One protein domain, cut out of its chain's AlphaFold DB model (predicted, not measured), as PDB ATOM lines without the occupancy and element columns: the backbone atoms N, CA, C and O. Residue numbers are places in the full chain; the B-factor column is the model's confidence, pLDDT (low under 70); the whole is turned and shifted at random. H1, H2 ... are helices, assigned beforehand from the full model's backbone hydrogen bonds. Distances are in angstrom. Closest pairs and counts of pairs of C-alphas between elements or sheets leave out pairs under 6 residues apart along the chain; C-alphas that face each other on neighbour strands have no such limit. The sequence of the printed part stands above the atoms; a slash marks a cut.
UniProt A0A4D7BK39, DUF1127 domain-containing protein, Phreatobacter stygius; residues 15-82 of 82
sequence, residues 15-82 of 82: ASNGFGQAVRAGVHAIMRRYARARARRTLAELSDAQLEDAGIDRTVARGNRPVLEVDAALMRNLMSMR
ATOM      1  N   ALA A  15     144.353 203.929 251.284       53.06
ATOM      2  CA  ALA A  15     145.173 202.894 251.923       53.06
ATOM      3  C   ALA A  15     144.873 202.696 253.425       53.06
ATOM      4  O   ALA A  15     144.937 201.573 253.924       53.06
ATOM      5  N   SER A  16     144.488 203.750 254.153       52.75
ATOM      6  CA  SER A  16     144.235 203.685 255.605       52.75
ATOM      7  C   SER A  16     142.950 202.927 255.972       52.75
ATOM      8  O   SER A  16     142.856 202.340 257.050       52.75
ATOM      9  N   ASN A  17     141.976 202.869 255.060       59.47
ATOM     10  CA  ASN A  17     140.680 202.229 255.298       59.47
ATOM     11  C   ASN A  17     140.711 200.702 255.112       59.47
ATOM     12  O   ASN A  17     139.932 199.989 255.749       59.47
ATOM     13  N   GLY A  18     141.618 200.191 254.273       60.00
ATOM     14  CA  GLY A  18     141.694 198.766 253.932       60.00
ATOM     15  C   GLY A  18     142.210 197.898 255.081       60.00
ATOM     16  O   GLY A  18     141.626 196.857 255.382       60.00
ATOM     17  N   PHE A  19     143.248 198.359 255.788       66.69
ATOM     18  CA  PHE A  19     143.822 197.618 256.918       66.69
ATOM     19  C   PHE A  19     142.815 197.468 258.069       66.69
ATOM     20  O   PHE A  19     142.576 196.363 258.555       66.69
ATOM     21  N   GLY A  20     142.139 198.558 258.448       67.75
ATOM     22  CA  GLY A  20     141.112 198.524 259.492       67.75
ATOM     23  C   GLY A  20     139.915 197.635 259.136       67.75
ATOM     24  O   GLY A  20     139.372 196.952 260.006       67.75
ATOM     25  N   GLN A  21     139.510 197.594 257.862       70.62
ATOM     26  CA  GLN A  21     138.458 196.682 257.401       70.62
ATOM     27  C   GLN A  21     138.901 195.213 257.437       70.62
ATOM     28  O   GLN A  21     138.141 194.375 257.920       70.62
ATOM     29  N   ALA A  22     140.128 194.905 257.007       70.94
ATOM     30  CA  ALA A  22     140.675 193.549 257.042       70.94
ATOM     31  C   ALA A  22     140.810 193.012 258.476       70.94
ATOM     32  O   ALA A  22     140.401 191.884 258.752       70.94
ATOM     33  N   VAL A  23     141.294 193.836 259.413       75.12
ATOM     34  CA  VAL A  23     141.387 193.464 260.835       75.12
ATOM     35  C   VAL A  23     140.000 193.192 261.417       75.12
ATOM     36  O   VAL A  23     139.791 192.154 262.048       75.12
ATOM     37  N   ARG A  24     139.015 194.064 261.160       72.88
ATOM     38  CA  ARG A  24     137.631 193.843 261.611       72.88
ATOM     39  C   ARG A  24     137.036 192.567 261.022       72.88
ATOM     40  O   ARG A  24     136.417 191.807 261.762       72.88
ATOM     41  N   ALA A  25     137.243 192.310 259.732       72.62
ATOM     42  CA  ALA A  25     136.780 191.087 259.080       72.62
ATOM     43  C   ALA A  25     137.428 189.836 259.695       72.62
ATOM     44  O   ALA A  25     136.727 188.865 259.983       72.62
ATOM     45  N   GLY A  26     138.734 189.890 259.977       77.38
ATOM     46  CA  GLY A  26     139.475 188.827 260.653       77.38
ATOM     47  C   GLY A  26     138.943 188.543 262.058       77.38
ATOM     48  O   GLY A  26     138.614 187.400 262.372       77.38
ATOM     49  N   VAL A  27     138.755 189.580 262.879       78.19
ATOM     50  CA  VAL A  27     138.169 189.449 264.225       78.19
ATOM     51  C   VAL A  27     136.757 188.865 264.150       78.19
ATOM     52  O   VAL A  27     136.433 187.938 264.889       78.19
ATOM     53  N   HIS A  28     135.924 189.337 263.219       75.56
ATOM     54  CA  HIS A  28     134.568 188.819 263.047       75.56
ATOM     55  C   HIS A  28     134.562 187.345 262.607       75.56
ATOM     56  O   HIS A  28     133.727 186.566 263.064       75.56
ATOM     57  N   ALA A  29     135.491 186.936 261.739       70.94
ATOM     58  CA  ALA A  29     135.641 185.546 261.316       70.94
ATOM     59  C   ALA A  29     136.094 184.643 262.475       70.94
ATOM     60  O   ALA A  29     135.537 183.558 262.666       70.94
ATOM     61  N   ILE A  30     137.047 185.111 263.287       74.31
ATOM     62  CA  ILE A  30     137.521 184.412 264.486       74.31
ATOM     63  C   ILE A  30     136.374 184.252 265.488       74.31
ATOM     64  O   ILE A  30     136.080 183.132 265.902       74.31
ATOM     65  N   MET A  31     135.658 185.331 265.809       76.31
ATOM     66  CA  MET A  31     134.521 185.290 266.733       76.31
ATOM     67  C   MET A  31     133.413 184.356 266.239       76.31
ATOM     68  O   MET A  31     132.924 183.529 267.009       76.31
ATOM     69  N   ARG A  32     133.073 184.388 264.941       72.25
ATOM     70  CA  ARG A  32     132.122 183.429 264.349       72.25
ATOM     71  C   ARG A  32     132.602 181.985 264.489       72.25
ATOM     72  O   ARG A  32     131.800 181.101 264.790       72.25
ATOM     73  N   ARG A  33     133.895 181.721 264.281       70.25
ATOM     74  CA  ARG A  33     134.478 180.380 264.444       70.25
ATOM     75  C   ARG A  33     134.382 179.906 265.895       70.25
ATOM     76  O   ARG A  33     133.958 178.771 266.113       70.25
ATOM     77  N   TYR A  34     134.721 180.758 266.860       67.12
ATOM     78  CA  TYR A  34     134.621 180.447 268.288       67.12
ATOM     79  C   TYR A  34     133.174 180.232 268.734       67.12
ATOM     80  O   TYR A  34     132.894 179.231 269.387       67.12
ATOM     81  N   ALA A  35     132.248 181.100 268.324       70.06
ATOM     82  CA  ALA A  35     130.826 180.959 268.630       70.06
ATOM     83  C   ALA A  35     130.269 179.630 268.099       70.06
ATOM     84  O   ALA A  35     129.641 178.879 268.841       70.06
ATOM     85  N   ARG A  36     130.592 179.269 266.849       72.38
ATOM     86  CA  ARG A  36     130.211 177.969 266.269       72.38
ATOM     87  C   ARG A  36     130.858 176.789 266.990       72.38
ATOM     88  O   ARG A  36     130.246 175.735 267.104       72.38
ATOM     89  N   ALA A  37     132.112 176.907 267.424       70.06
ATOM     90  CA  ALA A  37     132.779 175.849 268.184       70.06
ATOM     91  C   ALA A  37     132.139 175.658 269.566       70.06
ATOM     92  O   ALA A  37     131.923 174.525 269.985       70.06
ATOM     93  N   ARG A  38     131.783 176.755 270.241       72.38
ATOM     94  CA  ARG A  38     131.134 176.725 271.551       72.38
ATOM     95  C   ARG A  38     129.712 176.182 271.471       72.38
ATOM     96  O   ARG A  38     129.413 175.247 272.195       72.38
ATOM     97  N   ALA A  39     128.904 176.670 270.529       69.75
ATOM     98  CA  ALA A  39     127.565 176.137 270.276       69.75
ATOM     99  C   ALA A  39     127.601 174.628 269.992       69.75
ATOM    100  O   ALA A  39     126.789 173.880 270.516       69.75
ATOM    101  N   ARG A  40     128.598 174.152 269.232       69.19
ATOM    102  CA  ARG A  40     128.774 172.716 268.974       69.19
ATOM    103  C   ARG A  40     129.160 171.906 270.203       69.19
ATOM    104  O   ARG A  40     128.703 170.778 270.311       69.19
ATOM    105  N   ARG A  41     129.979 172.446 271.109       72.88
ATOM    106  CA  ARG A  41     130.266 171.778 272.389       72.88
ATOM    107  C   ARG A  41     128.995 171.635 273.213       72.88
ATOM    108  O   ARG A  41     128.674 170.530 273.617       72.88
ATOM    109  N   THR A  42     128.224 172.712 273.331       71.12
ATOM    110  CA  THR A  42     126.944 172.690 274.045       71.12
ATOM    111  C   THR A  42     125.966 171.691 273.417       71.12
ATOM    112  O   THR A  42     125.364 170.906 274.129       71.12
ATOM    113  N   LEU A  43     125.870 171.629 272.085       70.81
ATOM    114  CA  LEU A  43     125.038 170.636 271.385       70.81
ATOM    115  C   LEU A  43     125.559 169.191 271.511       70.81
ATOM    116  O   LEU A  43     124.784 168.245 271.400       70.81
ATOM    117  N   ALA A  44     126.865 168.998 271.706       71.19
ATOM    118  CA  ALA A  44     127.448 167.680 271.954       71.19
ATOM    119  C   ALA A  44     127.191 167.192 273.389       71.19
ATOM    120  O   ALA A  44     127.110 165.986 273.601       71.19
ATOM    121  N   GLU A  45     127.052 168.115 274.342       78.88
ATOM    122  CA  GLU A  45     126.727 167.838 275.746       78.88
ATOM    123  C   GLU A  45     125.238 167.508 275.958       78.88
ATOM    124  O   GLU A  45     124.893 166.886 276.960       78.88
ATOM    125  N   LEU A  46     124.361 167.878 275.017       76.88
ATOM    126  CA  LEU A  46     122.934 167.540 275.057       76.88
ATOM    127  C   LEU A  46     122.678 166.090 274.618       76.88
ATOM    128  O   LEU A  46     123.284 165.588 273.662       76.88
ATOM    129  N   SER A  47     121.747 165.428 275.308       74.31
ATOM    130  CA  SER A  47     121.255 164.100 274.926       74.31
ATOM    131  C   SER A  47     120.359 164.174 273.683       74.31
ATOM    132  O   SER A  47     119.835 165.236 273.348       74.31
ATOM    133  N   ASP A  48     120.156 163.043 272.998       76.19
ATOM    134  CA  ASP A  48     119.290 162.995 271.809       76.19
ATOM    135  C   ASP A  48     117.849 163.427 272.126       76.19
ATOM    136  O   ASP A  48     117.279 164.217 271.383       76.19
ATOM    137  N   ALA A  49     117.317 163.028 273.285       75.31
ATOM    138  CA  ALA A  49     115.991 163.443 273.745       75.31
ATOM    139  C   ALA A  49     115.879 164.964 273.972       75.31
ATOM    140  O   ALA A  49     114.844 165.554 273.688       75.31
ATOM    141  N   GLN A  50     116.940 165.622 274.456       78.25
ATOM    142  CA  GLN A  50     116.948 167.081 274.645       78.25
ATOM    143  C   GLN A  50     117.054 167.840 273.320       78.25
ATOM    144  O   GLN A  50     116.535 168.946 273.190       78.25
ATOM    145  N   LEU A  51     117.752 167.264 272.342       81.19
ATOM    146  CA  LEU A  51     117.823 167.822 270.995       81.19
ATOM    147  C   LEU A  51     116.478 167.676 270.276       81.19
ATOM    148  O   LEU A  51     116.039 168.625 269.633       81.19
ATOM    149  N   GLU A  52     115.809 166.535 270.440       79.44
ATOM    150  CA  GLU A  52     114.477 166.274 269.889       79.44
ATOM    151  C   GLU A  52     113.411 167.202 270.490       79.44
ATOM    152  O   GLU A  52     112.656 167.816 269.738       79.44
ATOM    153  N   ASP A  53     113.412 167.397 271.812       83.94
ATOM    154  CA  ASP A  53     112.506 168.328 272.508       83.94
ATOM    155  C   ASP A  53     112.704 169.787 272.050       83.94
ATOM    156  O   ASP A  53     111.754 170.552 271.895       83.94
ATOM    157  N   ALA A  54     113.945 170.164 271.727       77.94
ATOM    158  CA  ALA A  54     114.267 171.464 271.141       77.94
ATOM    159  C   ALA A  54     113.962 171.563 269.628       77.94
ATOM    160  O   ALA A  54     114.188 172.618 269.030       77.94
ATOM    161  N   GLY A  55     113.495 170.484 268.988       80.31
ATOM    162  CA  GLY A  55     113.263 170.413 267.542       80.31
ATOM    163  C   GLY A  55     114.545 170.482 266.701       80.31
ATOM    164  O   GLY A  55     114.510 170.896 265.541       80.31
ATOM    165  N   ILE A  56     115.696 170.126 267.280       77.06
ATOM    166  CA  ILE A  56     117.013 170.200 266.644       77.06
ATOM    167  C   ILE A  56     117.402 168.823 266.103       77.06
ATOM    168  O   ILE A  56     117.771 167.921 266.851       77.06
ATOM    169  N   ASP A  57     117.442 168.693 264.779       72.31
ATOM    170  CA  ASP A  57     118.028 167.518 264.138       72.31
ATOM    171  C   ASP A  57     119.560 167.522 264.305       72.31
ATOM    172  O   ASP A  57     120.277 168.412 263.828       72.31
ATOM    173  N   ARG A  58     120.081 166.491 264.981       67.94
ATOM    174  CA  ARG A  58     121.509 166.317 265.277       67.94
ATOM    175  C   ARG A  58     122.373 166.219 264.019       67.94
ATOM    176  O   ARG A  58     123.536 166.633 264.041       67.94
ATOM    177  N   THR A  59     121.818 165.700 262.927       69.31
ATOM    178  CA  THR A  59     122.513 165.579 261.639       69.31
ATOM    179  C   THR A  59     122.733 166.954 261.003       69.31
ATOM    180  O   THR A  59     123.836 167.264 260.548       69.31
ATOM    181  N   VAL A  60     121.734 167.834 261.096       67.56
ATOM    182  CA  VAL A  60     121.807 169.233 260.657       67.56
ATOM    183  C   VAL A  60     122.714 170.045 261.588       67.56
ATOM    184  O   VAL A  60     123.527 170.846 261.123       67.56
ATOM    185  N   ALA A  61     122.645 169.792 262.898       65.25
ATOM    186  CA  ALA A  61     123.451 170.469 263.915       65.25
ATOM    187  C   ALA A  61     124.959 170.169 263.807       65.25
ATOM    188  O   ALA A  61     125.794 171.054 264.029       65.25
ATOM    189  N   ARG A  62     125.336 168.937 263.430       64.06
ATOM    190  CA  ARG A  62     126.733 168.592 263.112       64.06
ATOM    191  C   ARG A  62     127.212 169.242 261.808       64.06
ATOM    192  O   ARG A  62     128.415 169.482 261.661       64.06
ATOM    193  N   GLY A  63     126.282 169.615 260.928       63.69
ATOM    194  CA  GLY A  63     126.561 170.110 259.587       63.69
ATOM    195  C   GLY A  63     127.164 169.022 258.702       63.69
ATOM    196  O   GLY A  63     127.568 167.965 259.183       63.69
ATOM    197  N   ASN A  64     127.256 169.293 257.399       60.94
ATOM    198  CA  ASN A  64     127.852 168.387 256.415       60.94
ATOM    199  C   ASN A  64     129.382 168.309 256.606       60.94
ATOM    200  O   ASN A  64     130.159 168.868 255.830       60.94
ATOM    201  N   ARG A  65     129.821 167.723 257.721       56.53
ATOM    202  CA  ARG A  65     131.222 167.448 258.020       56.53
ATOM    203  C   ARG A  65     131.514 165.989 257.703       56.53
ATOM    204  O   ARG A  65     130.723 165.127 258.086       56.53
ATOM    205  N   PRO A  66     132.645 165.706 257.040       54.72
ATOM    206  CA  PRO A  66     133.070 164.334 256.836       54.72
ATOM    207  C   PRO A  66     133.207 163.650 258.199       54.72
ATOM    208  O   PRO A  66     133.779 164.209 259.134       54.72
ATOM    209  N   VAL A  67     132.664 162.436 258.303       57.75
ATOM    210  CA  VAL A  67     132.717 161.596 259.515       57.75
ATOM    211  C   VAL A  67     134.170 161.308 259.930       57.75
ATOM    212  O   VAL A  67     134.450 161.075 261.102       57.75
ATOM    213  N   LEU A  68     135.100 161.398 258.975       60.31
ATOM    214  CA  LEU A  68     136.542 161.317 259.162       60.31
ATOM    215  C   LEU A  68     137.184 162.677 258.851       60.31
ATOM    216  O   LEU A  68     137.370 163.041 257.690       60.31
ATOM    217  N   GLU A  69     137.544 163.425 259.894       62.19
ATOM    218  CA  GLU A  69     138.481 164.543 259.776       62.19
ATOM    219  C   GLU A  69     139.904 163.975 259.870       62.19
ATOM    220  O   GLU A  69     140.362 163.591 260.945       62.19
ATOM    221  N   VAL A  70     140.600 163.877 258.734       71.00
ATOM    222  CA  VAL A  70     142.026 163.522 258.714       71.00
ATOM    223  C   VAL A  70     142.834 164.786 258.990       71.00
ATOM    224  O   VAL A  70     142.642 165.802 258.319       71.00
ATOM    225  N   ASP A  71     143.735 164.729 259.973       77.62
ATOM    226  CA  ASP A  71     144.635 165.841 260.280       77.62
ATOM    227  C   ASP A  71     145.451 166.219 259.032       77.62
ATOM    228  O   ASP A  71     146.117 165.383 258.414       77.62
ATOM    229  N   ALA A  72     145.415 167.497 258.658       77.06
ATOM    230  CA  ALA A  72     146.168 168.021 257.527       77.06
ATOM    231  C   ALA A  72     147.682 167.801 257.695       77.06
ATOM    232  O   ALA A  72     148.383 167.600 256.701       77.06
ATOM    233  N   ALA A  73     148.194 167.796 258.931       74.56
ATOM    234  CA  ALA A  73     149.595 167.492 259.207       74.56
ATOM    235  C   ALA A  73     149.932 166.023 258.904       74.56
ATOM    236  O   ALA A  73     150.974 165.745 258.309       74.56
ATOM    237  N   LEU A  74     149.024 165.098 259.236       82.56
ATOM    238  CA  LEU A  74     149.153 163.681 258.896       82.56
ATOM    239  C   LEU A  74     149.122 163.479 257.378       82.56
ATOM    240  O   LEU A  74     149.992 162.805 256.832       82.56
ATOM    241  N   MET A  75     148.171 164.115 256.691       85.81
ATOM    242  CA  MET A  75     148.053 164.045 255.231       85.81
ATOM    243  C   MET A  75     149.325 164.564 254.539       85.81
ATOM    244  O   MET A  75     149.822 163.953 253.593       85.81
ATOM    245  N   ARG A  76     149.893 165.667 255.047       83.31
ATOM    246  CA  ARG A  76     151.151 166.240 254.554       83.31
ATOM    247  C   ARG A  76     152.330 165.296 254.774       83.31
ATOM    248  O   ARG A  76     153.128 165.115 253.860       83.31
ATOM    249  N   ASN A  77     152.431 164.692 255.958       86.44
ATOM    250  CA  ASN A  77     153.494 163.737 256.265       86.44
ATOM    251  C   ASN A  77     153.421 162.512 255.345       86.44
ATOM    252  O   ASN A  77     154.431 162.141 254.755       86.44
ATOM    253  N   LEU A  78     152.227 161.948 255.135       89.06
ATOM    254  CA  LEU A  78     152.024 160.836 254.202       89.06
ATOM    255  C   LEU A  78     152.418 161.206 252.765       89.06
ATOM    256  O   LEU A  78     153.097 160.428 252.101       89.06
ATOM    257  N   MET A  79     152.053 162.402 252.292       86.88
ATOM    258  CA  MET A  79     152.461 162.871 250.960       86.88
ATOM    259  C   MET A  79     153.971 163.088 250.833       86.88
ATOM    260  O   MET A  79     154.511 162.881 249.752       86.88
ATOM    261  N   SER A  80     154.654 163.488 251.909       85.38
ATOM    262  CA  SER A  80     156.111 163.693 251.905       85.38
ATOM    263  C   SER A  80     156.940 162.404 251.946       85.38
ATOM    264  O   SER A  80     158.152 162.470 251.791       85.38
ATOM    265  N   MET A  81     156.306 161.251 252.177       85.06
ATOM    266  CA  MET A  81     156.960 159.935 252.181       85.06
ATOM    267  C   MET A  81     156.931 159.239 250.809       85.06
ATOM    268  O   MET A  81     157.432 158.121 250.695       85.06
ATOM    269  N   ARG A  82     156.326 159.870 249.797       63.06
ATOM    270  CA  ARG A  82     156.403 159.451 248.392       63.06
ATOM    271  C   ARG A  82     157.710 159.926 247.765       63.06
ATOM    272  O   ARG A  82     158.241 159.162 246.933       63.06
TER     273      ARG A  82
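AT A GLANCE: This is residues 15 to 82 of the 82 residues of the protein "DUF1127 domain-containing protein" of Phreatobacter stygius (UniProt A0A4D7BK39). One long helix, H1, ends in a small head of short helices H2 and H3, and from there a tail, residues 64 to 82 with H4, sticks out free; residues 15 to 38 of H1 stand free too. The 68 printed residues hold four named helices, H1 to H4 in order, no named strand: all helix. It is extended, radius of gyration of the C-alphas 18.4 A, and flat, 53 by 44 by 17 A.

IN THESE COORDINATES: Find C-alpha 15 at (145.173, 202.894, 251.923); H1, residues 15 to 45, runs 46.2 A from there. Next come H2, residues 48 to 53, 8.7 A, and H3, residues 58 to 62, 6.1 A. H4, residues 72 to 80, 12.2 A, ends at (156.111, 163.693, 251.905).

HOW THE PARTS SIT: H1, with residues 40 to 43 alone, only just touches H3, with 3 pairs of C-alphas within 8 A; the closest, Arg 40 and Arg 62, are 7.5 A apart. H4 is apart from H1, H2 and H3. Every O i to N i+4 pair is within hydrogen-bond range in H2, H3 and H4; in H1, 25 of 27.

THE WHOLE: The printed part has no cut and no long link; confidence is low at residues 58 to 69, among others.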